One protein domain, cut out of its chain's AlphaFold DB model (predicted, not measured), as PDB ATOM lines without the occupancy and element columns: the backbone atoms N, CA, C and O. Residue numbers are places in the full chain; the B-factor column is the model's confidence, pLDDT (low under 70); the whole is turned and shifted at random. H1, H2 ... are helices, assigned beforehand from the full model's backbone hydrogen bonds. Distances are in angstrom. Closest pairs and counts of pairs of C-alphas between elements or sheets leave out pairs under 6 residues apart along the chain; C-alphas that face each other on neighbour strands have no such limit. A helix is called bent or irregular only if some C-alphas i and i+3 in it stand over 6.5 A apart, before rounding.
ATOM      1  N   SER A 298      22.226 -23.166  19.133       94.44
ATOM      2  CA  SER A 298      23.322 -23.891  19.775       94.44
ATOM      3  C   SER A 298      22.837 -25.002  20.708       94.44
ATOM      4  O   SER A 298      23.426 -26.081  20.706       94.44
ATOM      5  N   GLU A 299      21.716 -24.787  21.403       92.94
ATOM      6  CA  GLU A 299      21.066 -25.794  22.255       92.94
ATOM      7  C   GLU A 299      20.583 -27.002  21.446       92.94
ATOM      8  O   GLU A 299      20.808 -28.140  21.849       92.94
ATOM      9  N   HIS A 300      19.995 -26.769  20.270       90.44
ATOM     10  CA  HIS A 300      19.500 -27.840  19.400       90.44
ATOM     11  C   HIS A 300      20.594 -28.543  18.590       90.44
ATOM     12  O   HIS A 300      20.446 -29.709  18.234       90.44
ATOM     13  N   THR A 301      21.679 -27.841  18.261       90.12
ATOM     14  CA  THR A 301      22.783 -28.396  17.454       90.12
ATOM     15  C   THR A 301      23.929 -28.947  18.300       90.12
ATOM     16  O   THR A 301      24.877 -29.493  17.742       90.12
ATOM     17  N   HIS A 302      23.872 -28.793  19.628       92.44
ATOM     18  CA  HIS A 302      24.951 -29.134  20.561       92.44
ATOM     19  C   HIS A 302      26.310 -28.522  20.166       92.44
ATOM     20  O   HIS A 302      27.367 -29.135  20.323       92.44
ATOM     21  N   THR A 303      26.292 -27.294  19.638       93.38
ATOM     22  CA  THR A 303      27.504 -26.539  19.281       93.38
ATOM     23  C   THR A 303      27.672 -25.308  20.167       93.38
ATOM     24  O   THR A 303      26.806 -24.983  20.969       93.38
ATOM     25  N   SER A 304      28.800 -24.598  20.065       95.06
ATOM     26  CA  SER A 304      28.953 -23.330  20.784       95.06
ATOM     27  C   SER A 304      28.132 -22.220  20.126       95.06
ATOM     28  O   SER A 304      28.005 -22.169  18.900       95.06
ATOM     29  N   THR A 305      27.657 -21.257  20.920       92.81
ATOM     30  CA  THR A 305      26.904 -20.093  20.423       92.81
ATOM     31  C   THR A 305      27.687 -19.318  19.361       92.81
ATOM     32  O   THR A 305      27.122 -18.863  18.370       92.81
ATOM     33  N   ARG A 306      29.014 -19.207  19.525       93.19
ATOM     34  CA  ARG A 306      29.898 -18.574  18.536       93.19
ATOM     35  C   ARG A 306      29.903 -19.334  17.210       93.19
ATOM     36  O   ARG A 306      29.807 -18.695  16.167       93.19
ATOM     37  N   ARG A 307      30.003 -20.667  17.252       93.38
ATOM     38  CA  ARG A 307      29.988 -21.507  16.050       93.38
ATOM     39  C   ARG A 307      28.626 -21.455  15.364       93.38
ATOM     40  O   ARG A 307      28.569 -21.183  14.176       93.38
ATOM     41  N   SER A 308      27.537 -21.581  16.119       93.81
ATOM     42  CA  SER A 308      26.171 -21.405  15.604       93.81
ATOM     43  C   SER A 308      25.975 -20.045  14.917       93.81
ATOM     44  O   SER A 308      25.408 -19.971  13.829       93.81
ATOM     45  N   ALA A 309      26.504 -18.964  15.499       92.69
ATOM     46  CA  ALA A 309      26.389 -17.612  14.949       92.69
ATOM     47  C   ALA A 309      27.188 -17.371  13.653       92.69
ATOM     48  O   ALA A 309      26.856 -16.440  12.908       92.69
ATOM     49  N   GLN A 310      28.274 -18.122  13.434       92.38
ATOM     50  CA  GLN A 310      29.162 -17.989  12.270       92.38
ATOM     51  C   GLN A 310      28.808 -18.993  11.172       92.38
ATOM     52  O   GLN A 310      28.675 -18.594  10.019       92.38
ATOM     53  N   ASP A 311      28.604 -20.254  11.543       92.94
ATOM     54  CA  ASP A 311      28.525 -21.372  10.603       92.94
ATOM     55  C   ASP A 311      27.084 -21.750  10.253       92.94
ATOM     56  O   ASP A 311      26.859 -22.292   9.180       92.94
ATOM     57  N   VAL A 312      26.106 -21.500  11.135       93.06
ATOM     58  CA  VAL A 312      24.720 -21.986  10.961       93.06
ATOM     59  C   VAL A 312      23.760 -20.847  10.643       93.06
ATOM     60  O   VAL A 312      23.002 -20.919   9.678       93.06
ATOM     61  N   LEU A 313      23.800 -19.772  11.433       93.25
ATOM     62  CA  LEU A 313      22.833 -18.681  11.344       93.25
ATOM     63  C   LEU A 313      22.745 -18.028   9.947       93.25
ATOM     64  O   LEU A 313      21.620 -17.791   9.514       93.25
ATOM     65  N   PRO A 314      23.848 -17.750   9.215       93.88
ATOM     66  CA  PRO A 314      23.749 -17.151   7.881       93.88
ATOM     67  C   PRO A 314      22.942 -18.002   6.891       93.88
ATOM     68  O   PRO A 314      22.107 -17.464   6.171       93.88
ATOM     69  N   TYR A 315      23.137 -19.323   6.901       93.50
ATOM     70  CA  TYR A 315      22.383 -20.238   6.039       93.50
ATOM     71  C   TYR A 315      20.948 -20.414   6.523       93.50
ATOM     72  O   TYR A 315      20.027 -20.440   5.713       93.50
ATOM     73  N   LEU A 316      20.742 -20.476   7.842       91.81
ATOM     74  CA  LEU A 316      19.404 -20.562   8.416       91.81
ATOM     75  C   LEU A 316      18.556 -19.355   8.015       91.81
ATOM     76  O   LEU A 316      17.403 -19.550   7.660       91.81
ATOM     77  N   VAL A 317      19.110 -18.137   8.022       93.88
ATOM     78  CA  VAL A 317      18.403 -16.927   7.563       93.88
ATOM     79  C   VAL A 317      17.919 -17.081   6.122       93.88
ATOM     80  O   VAL A 317      16.773 -16.745   5.831       93.88
ATOM     81  N   GLU A 318      18.759 -17.608   5.232       94.50
ATOM     82  CA  GLU A 318      18.405 -17.765   3.820       94.50
ATOM     83  C   GLU A 318      17.310 -18.823   3.623       94.50
ATOM     84  O   GLU A 318      16.282 -18.542   3.007       94.50
ATOM     85  N   ILE A 319      17.461 -19.996   4.250       94.12
ATOM     86  CA  ILE A 319      16.463 -21.077   4.191       94.12
ATOM     87  C   ILE A 319      15.133 -20.616   4.813       94.12
ATOM     88  O   ILE A 319      14.056 -20.874   4.278       94.12
ATOM     89  N   PHE A 320      15.195 -19.873   5.921       93.62
ATOM     90  CA  PHE A 320      14.021 -19.326   6.605       93.62
ATOM     91  C   PHE A 320      13.256 -18.322   5.729       93.62
ATOM     92  O   PHE A 320      12.030 -18.223   5.826       93.62
ATOM     93  N   LYS A 321      13.950 -17.587   4.850       92.44
ATOM     94  CA  LYS A 321      13.326 -16.683   3.874       92.44
ATOM     95  C   LYS A 321      12.718 -17.434   2.692       92.44
ATOM     96  O   LYS A 321      11.628 -17.051   2.270       92.44
ATOM     97  N   SER A 322      13.364 -18.486   2.194       93.38
ATOM     98  CA  SER A 322      12.913 -19.207   0.998       93.38
ATOM     99  C   SER A 322      11.766 -20.187   1.249       93.38
ATOM    100  O   SER A 322      10.866 -20.272   0.420       93.38
ATOM    101  N   ASP A 323      11.786 -20.921   2.366       93.88
ATOM    102  CA  ASP A 323      10.882 -22.053   2.607       93.88
ATOM    103  C   ASP A 323       9.861 -21.755   3.731       93.88
ATOM    104  O   ASP A 323      10.238 -21.657   4.906       93.88
ATOM    105  N   PRO A 324       8.557 -21.612   3.404       90.38
ATOM    106  CA  PRO A 324       7.499 -21.370   4.385       90.38
ATOM    107  C   PRO A 324       7.263 -22.522   5.374       90.38
ATOM    108  O   PRO A 324       6.929 -22.262   6.534       90.38
ATOM    109  N   GLU A 325       7.425 -23.778   4.951       89.88
ATOM    110  CA  GLU A 325       7.196 -24.939   5.821       89.88
ATOM    111  C   GLU A 325       8.324 -25.066   6.840       89.88
ATOM    112  O   GLU A 325       8.078 -25.156   8.052       89.88
ATOM    113  N   PHE A 326       9.571 -24.970   6.365       90.69
ATOM    114  CA  PHE A 326      10.742 -24.924   7.234       90.69
ATOM    115  C   PHE A 326      10.628 -23.774   8.237       90.69
ATOM    116  O   PHE A 326      10.828 -23.980   9.437       90.69
ATOM    117  N   ARG A 327      10.217 -22.586   7.779       92.50
ATOM    118  CA  ARG A 327      10.010 -21.403   8.622       92.50
ATOM    119  C   ARG A 327       9.072 -21.681   9.797       92.50
ATOM    120  O   ARG A 327       9.467 -21.470  10.942       92.50
ATOM    121  N   LEU A 328       7.856 -22.174   9.543       89.75
ATOM    122  CA  LEU A 328       6.880 -22.479  10.599       89.75
ATOM    123  C   LEU A 328       7.406 -23.544  11.570       89.75
ATOM    124  O   LEU A 328       7.297 -23.386  12.791       89.75
ATOM    125  N   SER A 329       8.055 -24.585  11.038       89.81
ATOM    126  CA  SER A 329       8.641 -25.648  11.858       89.81
ATOM    127  C   SER A 329       9.726 -25.115  12.806       89.81
ATOM    128  O   SER A 329       9.742 -25.465  13.990       89.81
ATOM    129  N   MET A 330      10.589 -24.212  12.328       90.50
ATOM    130  CA  MET A 330      11.681 -23.625  13.108       90.50
ATOM    131  C   MET A 330      11.185 -22.621  14.142       90.50
ATOM    132  O   MET A 330      11.684 -22.632  15.265       90.50
ATOM    133  N   ILE A 331      10.168 -21.811  13.822       92.31
ATOM    134  CA  ILE A 331       9.516 -20.924  14.804       92.31
ATOM    135  C   ILE A 331       8.987 -21.745  15.981       92.31
ATOM    136  O   ILE A 331       9.199 -21.391  17.146       92.31
ATOM    137  N   SER A 332       8.328 -22.872  15.692       89.06
ATOM    138  CA  SER A 332       7.820 -23.760  16.732       89.06
ATOM    139  C   SER A 332       8.953 -24.403  17.534       89.06
ATOM    140  O   SER A 332       8.927 -24.337  18.762       89.06
ATOM    141  N   THR A 333       9.939 -24.984  16.848       90.06
ATOM    142  CA  THR A 333      11.007 -25.799  17.452       90.06
ATOM    143  C   THR A 333      11.960 -24.960  18.295       90.06
ATOM    144  O   THR A 333      12.150 -25.255  19.468       90.06
ATOM    145  N   LEU A 334      12.488 -23.867  17.735       90.19
ATOM    146  CA  LEU A 334      13.444 -22.983  18.412       90.19
ATOM    147  C   LEU A 334      12.770 -22.016  19.395       90.19
ATOM    148  O   LEU A 334      13.450 -21.220  20.035       90.19
ATOM    149  N   ARG A 335      11.433 -22.030  19.498       89.44
ATOM    150  CA  ARG A 335      10.654 -21.076  20.303       89.44
ATOM    151  C   ARG A 335      11.056 -19.622  20.032       89.44
ATOM    152  O   ARG A 335      11.396 -18.868  20.948       89.44
ATOM    153  N   LEU A 336      11.056 -19.242  18.755       92.12
ATOM    154  CA  LEU A 336      11.426 -17.886  18.340       92.12
ATOM    155  C   LEU A 336      10.386 -16.862  18.816       92.12
ATOM    156  O   LEU A 336       9.185 -17.136  18.788       92.12
ATOM    157  N   SER A 337      10.852 -15.695  19.260       91.19
ATOM    158  CA  SER A 337       9.980 -14.564  19.596       91.19
ATOM    159  C   SER A 337       9.536 -13.812  18.337       91.19
ATOM    160  O   SER A 337      10.158 -13.917  17.280       91.19
ATOM    161  N   THR A 338       8.484 -12.998  18.453       90.56
ATOM    162  CA  THR A 338       8.017 -12.098  17.379       90.56
ATOM    163  C   THR A 338       9.149 -11.233  16.816       90.56
ATOM    164  O   THR A 338       9.274 -11.078  15.602       90.56
ATOM    165  N   GLU A 339      10.000 -10.700  17.694       89.81
ATOM    166  CA  GLU A 339      11.143  -9.859  17.334       89.81
ATOM    167  C   GLU A 339      12.226 -10.642  16.580       89.81
ATOM    168  O   GLU A 339      12.783 -10.142  15.606       89.81
ATOM    169  N   GLU A 340      12.512 -11.878  16.993       91.62
ATOM    170  CA  GLU A 340      13.498 -12.739  16.331       91.62
ATOM    171  C   GLU A 340      13.020 -13.193  14.950       91.62
ATOM    172  O   GLU A 340      13.804 -13.210  14.002       91.62
ATOM    173  N   VAL A 341      11.730 -13.507  14.802       92.06
ATOM    174  CA  VAL A 341      11.136 -13.842  13.497       92.06
ATOM    175  C   VAL A 341      11.195 -12.644  12.555       92.06
ATOM    176  O   VAL A 341      11.594 -12.784  11.398       92.06
ATOM    177  N   ALA A 342      10.851 -11.454  13.051       91.19
ATOM    178  CA  ALA A 342      10.966 -10.218  12.287       91.19
ATOM    179  C   ALA A 342      12.419  -9.943  11.863       91.19
ATOM    180  O   ALA A 342      12.668  -9.585  10.710       91.19
ATOM    181  N   PHE A 343      13.377 -10.191  12.762       90.25
ATOM    182  CA  PHE A 343      14.807 -10.064  12.496       90.25
ATOM    183  C   PHE A 343      15.297 -11.025  11.403       90.25
ATOM    184  O   PHE A 343      15.990 -10.597  10.484       90.25
ATOM    185  N   LEU A 344      14.919 -12.308  11.461       91.75
ATOM    186  CA  LEU A 344      15.303 -13.301  10.448       91.75
ATOM    187  C   LEU A 344      14.717 -12.980   9.063       91.75
ATOM    188  O   LEU A 344      15.358 -13.240   8.046       91.75
ATOM    189  N   LEU A 345      13.518 -12.393   9.015       90.50
ATOM    190  CA  LEU A 345      12.847 -12.012   7.767       90.50
ATOM    191  C   LEU A 345      13.250 -10.636   7.230       90.50
ATOM    192  O   LEU A 345      12.819 -10.291   6.132       90.50
ATOM    193  N   ASP A 346      14.058  -9.871   7.969       88.88
ATOM    194  CA  ASP A 346      14.387  -8.471   7.664       88.88
ATOM    195  C   ASP A 346      13.127  -7.591   7.500       88.88
ATOM    196  O   ASP A 346      12.986  -6.788   6.577       88.88
ATOM    197  N   LYS A 347      12.148  -7.793   8.393       89.88
ATOM    198  CA  LYS A 347      10.854  -7.092   8.396       89.88
ATOM    199  C   LYS A 347      10.617  -6.375   9.718       89.88
ATOM    200  O   LYS A 347      11.216  -6.673  10.745       89.88
ATOM    201  N   LYS A 348       9.687  -5.416   9.704       85.50
ATOM    202  CA  LYS A 348       9.204  -4.776  10.935       85.50
ATOM    203  C   LYS A 348       8.412  -5.784  11.774       85.50
ATOM    204  O   LYS A 348       7.643  -6.575  11.221       85.50
ATOM    205  N   VAL A 349       8.538  -5.678  13.097       84.25
ATOM    206  CA  VAL A 349       7.828  -6.526  14.075       84.25
ATOM    207  C   VAL A 349       6.309  -6.482  13.863       84.25
ATOM    208  O   VAL A 349       5.643  -7.510  13.923       84.25
ATOM    209  N   ASP A 350       5.767  -5.316  13.503       83.69
ATOM    210  CA  ASP A 350       4.329  -5.116  13.288       83.69
ATOM    211  C   ASP A 350       3.783  -5.596  11.941       83.69
ATOM    212  O   ASP A 350       2.587  -5.444  11.677       83.69
ATOM    213  N   SER A 351       4.629  -6.150  11.072       89.69
ATOM    214  CA  SER A 351       4.182  -6.614   9.761       89.69
ATOM    215  C   SER A 351       3.116  -7.711   9.887       89.69
ATOM    216  O   SER A 351       3.209  -8.617  10.719       89.69
ATOM    217  N   ALA A 352       2.085  -7.637   9.037       85.62
ATOM    218  CA  ALA A 352       0.974  -8.590   9.041       85.62
ATOM    219  C   ALA A 352       1.448 -10.039   8.834       85.62
ATOM    220  O   ALA A 352       0.881 -10.967   9.405       85.62
ATOM    221  N   GLU A 353       2.524 -10.222   8.069       86.06
ATOM    222  CA  GLU A 353       3.148 -11.523   7.834       86.06
ATOM    223  C   GLU A 353       3.740 -12.127   9.110       86.06
ATOM    224  O   GLU A 353       3.476 -13.290   9.395       86.06
ATOM    225  N   VAL A 354       4.464 -11.347   9.923       86.50
ATOM    226  CA  VAL A 354       5.026 -11.837  11.194       86.50
ATOM    227  C   VAL A 354       3.905 -12.210  12.166       86.50
ATOM    228  O   VAL A 354       3.951 -13.280  12.767       86.50
ATOM    229  N   LYS A 355       2.851 -11.388  12.270       87.81
ATOM    230  CA  LYS A 355       1.689 -11.686  13.131       87.81
ATOM    231  C   LYS A 355       0.962 -12.960  12.699       87.81
ATOM    232  O   LYS A 355       0.629 -13.789  13.543       87.81
ATOM    233  N   LYS A 356       0.755 -13.138  11.390       88.12
ATOM    234  CA  LYS A 356       0.123 -14.337  10.828       88.12
ATOM    235  C   LYS A 356       0.956 -15.592  11.098       88.12
ATOM    236  O   LYS A 356       0.406 -16.579  11.576       88.12
ATOM    237  N   LEU A 357       2.270 -15.530  10.872       87.12
ATOM    238  CA  LEU A 357       3.190 -16.645  11.123       87.12
ATOM    239  C   LEU A 357       3.232 -17.051  12.598       87.12
ATOM    240  O   LEU A 357       3.260 -18.239  12.908       87.12
ATOM    241  N   MET A 358       3.205 -16.082  13.515       87.81
ATOM    242  CA  MET A 358       3.172 -16.381  14.949       87.81
ATOM    243  C   MET A 358       1.873 -17.088  15.340       87.81
ATOM    244  O   MET A 358       1.930 -18.127  15.992       87.81
ATOM    245  N   LEU A 359       0.726 -16.610  14.850       86.38
ATOM    246  CA  LEU A 359      -0.576 -17.233  15.101       86.38
ATOM    247  C   LEU A 359      -0.680 -18.647  14.494       86.38
ATOM    248  O   LEU A 359      -1.241 -19.554  15.105       86.38
ATOM    249  N   GLU A 360      -0.112 -18.864  13.306       85.81
ATOM    250  CA  GLU A 360      -0.003 -20.193  12.690       85.81
ATOM    251  C   GLU A 360       0.914 -21.127  13.493       85.81
ATOM    252  O   GLU A 360       0.582 -22.300  13.684       85.81
ATOM    253  N   SER A 361       2.023 -20.611  14.032       84.44
ATOM    254  CA  SER A 361       2.930 -21.387  14.884       84.44
ATOM    255  C   SER A 361       2.290 -21.783  16.222       84.44
ATOM    256  O   SER A 361       2.474 -22.909  16.682       84.44
ATOM    257  N   GLU A 362       1.483 -20.902  16.824       82.69
ATOM    258  CA  GLU A 362       0.731 -21.181  18.054       82.69
ATOM    259  C   GLU A 362      -0.324 -22.264  17.825       82.69
ATOM    260  O   GLU A 362      -0.433 -23.198  18.621       82.69
ATOM    261  N   ARG A 363      -1.037 -22.211  16.691       82.56
ATOM    262  CA  ARG A 363      -1.974 -23.271  16.283       82.56
ATOM    263  C   ARG A 363      -1.272 -24.614  16.096       82.56
ATOM    264  O   ARG A 363      -1.781 -25.633  16.557       82.56
ATOM    265  N   GLN A 364      -0.093 -24.627  15.468       79.44
ATOM    266  CA  GLN A 364       0.699 -25.853  15.328       79.44
ATOM    267  C   GLN A 364       1.146 -26.415  16.683       79.44
ATOM    268  O   GLN A 364       1.081 -27.630  16.874       79.44
ATOM    269  N   ARG A 365       1.557 -25.566  17.632       76.44
ATOM    270  CA  ARG A 365       1.915 -26.010  18.989       76.44
ATOM    271  C   ARG A 365       0.717 -26.603  19.723       76.44
ATOM    272  O   ARG A 365       0.819 -27.725  20.205       76.44
ATOM    273  N   ALA A 366      -0.427 -25.918  19.697       74.00
ATOM    274  CA  ALA A 366      -1.663 -26.400  20.311       74.00
ATOM    275  C   ALA A 366      -2.143 -27.739  19.717       74.00
ATOM    276  O   ALA A 366      -2.708 -28.560  20.427       74.00
ATOM    277  N   SER A 367      -1.889 -27.989  18.426       70.06
ATOM    278  CA  SER A 367      -2.224 -29.268  17.781       70.06
ATOM    279  C   SER A 367      -1.255 -30.416  18.100       70.06
ATOM    280  O   SER A 367      -1.617 -31.580  17.938       70.06
TER     281      SER A 367
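This is residues 298 to 367 of the 402 residues of the protein "Replication factor C large subunit" of Methanomassiliicoccales archaeon PtaB.Bin215 (UniProt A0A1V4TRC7). A cluster of helices sits at one end of a long, kinked helix, H2, and the short H1 sits at its other end. In the cluster, H3 and H4 are set between the last residues of H2 and H5, which crosses both of them on the side away from H2. The printed part has 70 residues with five named helices, H1 to H5 in chain order, and no named strand; the class is all helix, and the helices that touch are mostly crossed. The whole is compact, with a radius of gyration of the C-alphas of 12.2 A and spans of 32 by 27 by 19 A.

Start at the hub, H2, residues 305 to 322, which touches three other helices. Look near residue 312 for its kink of 53 degrees; H2 is only just irregular, with C-alphas 311 and 314 6.9 A apart. At its residues 305 to 308 alone it touches H1, residues 298 to 301, only at the corner; the closest C-alphas, of Ser 298 and Thr 305, are 5.3 A apart. With residues 319 to 321 alone it touches H3, residues 324 to 333, only at the corner, where the closest C-alphas, of Phe 320 and Arg 327, are 4.9 A apart. With residues 317 to 321 alone H2 touches H4, residues 338 to 345, about perpendicular at 75 degrees; the closest C-alphas, of Val 317 and Leu 344, are 5.6 A apart. H3 and H4 are close but not clearly touching, their closest C-alphas, of Ile 331 and Val 341, being 7.4 A apart; they run opposite ways at a tilt of 38 degrees, only just steep. Farther out, H5, residues 352 to 367, touches H3 at a steep tilt of 59 degrees, the same way, with the closest C-alphas, of Ser 332 and Ser 361, 5.7 A apart. With residues 354 to 358 alone H5 touches H4 at a steep tilt of 65 degrees, opposite ways; the closest C-alphas, of Ala 342 and Val 354, are 6.3 A apart. H1 is apart from H3, H4 and H5, and H2 is apart from H5. Every O i to N i+4 pair is within hydrogen-bond range in H3, H4 and H5, and 11 of 14 are in H2; H1 is too short for such a pair.

Find C-alpha 305 at (26.904, -20.093, 20.423); from there H2 runs 24.0 A to C-alpha 322 at (12.913, -19.207, 0.998). H1, four residues, comes before it, and H3, 14.2 A long, and H4, 10.8 A long, follow it. H5 runs 22.7 A and ends at C-alpha 367, at (-2.224, -29.268, 17.781).

The two C-alphas farthest apart, of Arg 306 and Ser 367, are 33.9 A apart. The printed part has no cut. The links H1 to H2, H2 to H3 and H3 to H4 are tight, and H4 to H5, with six residues, is short. The mean pLDDT of the printed part is 89.6, and no printed residue is under 70.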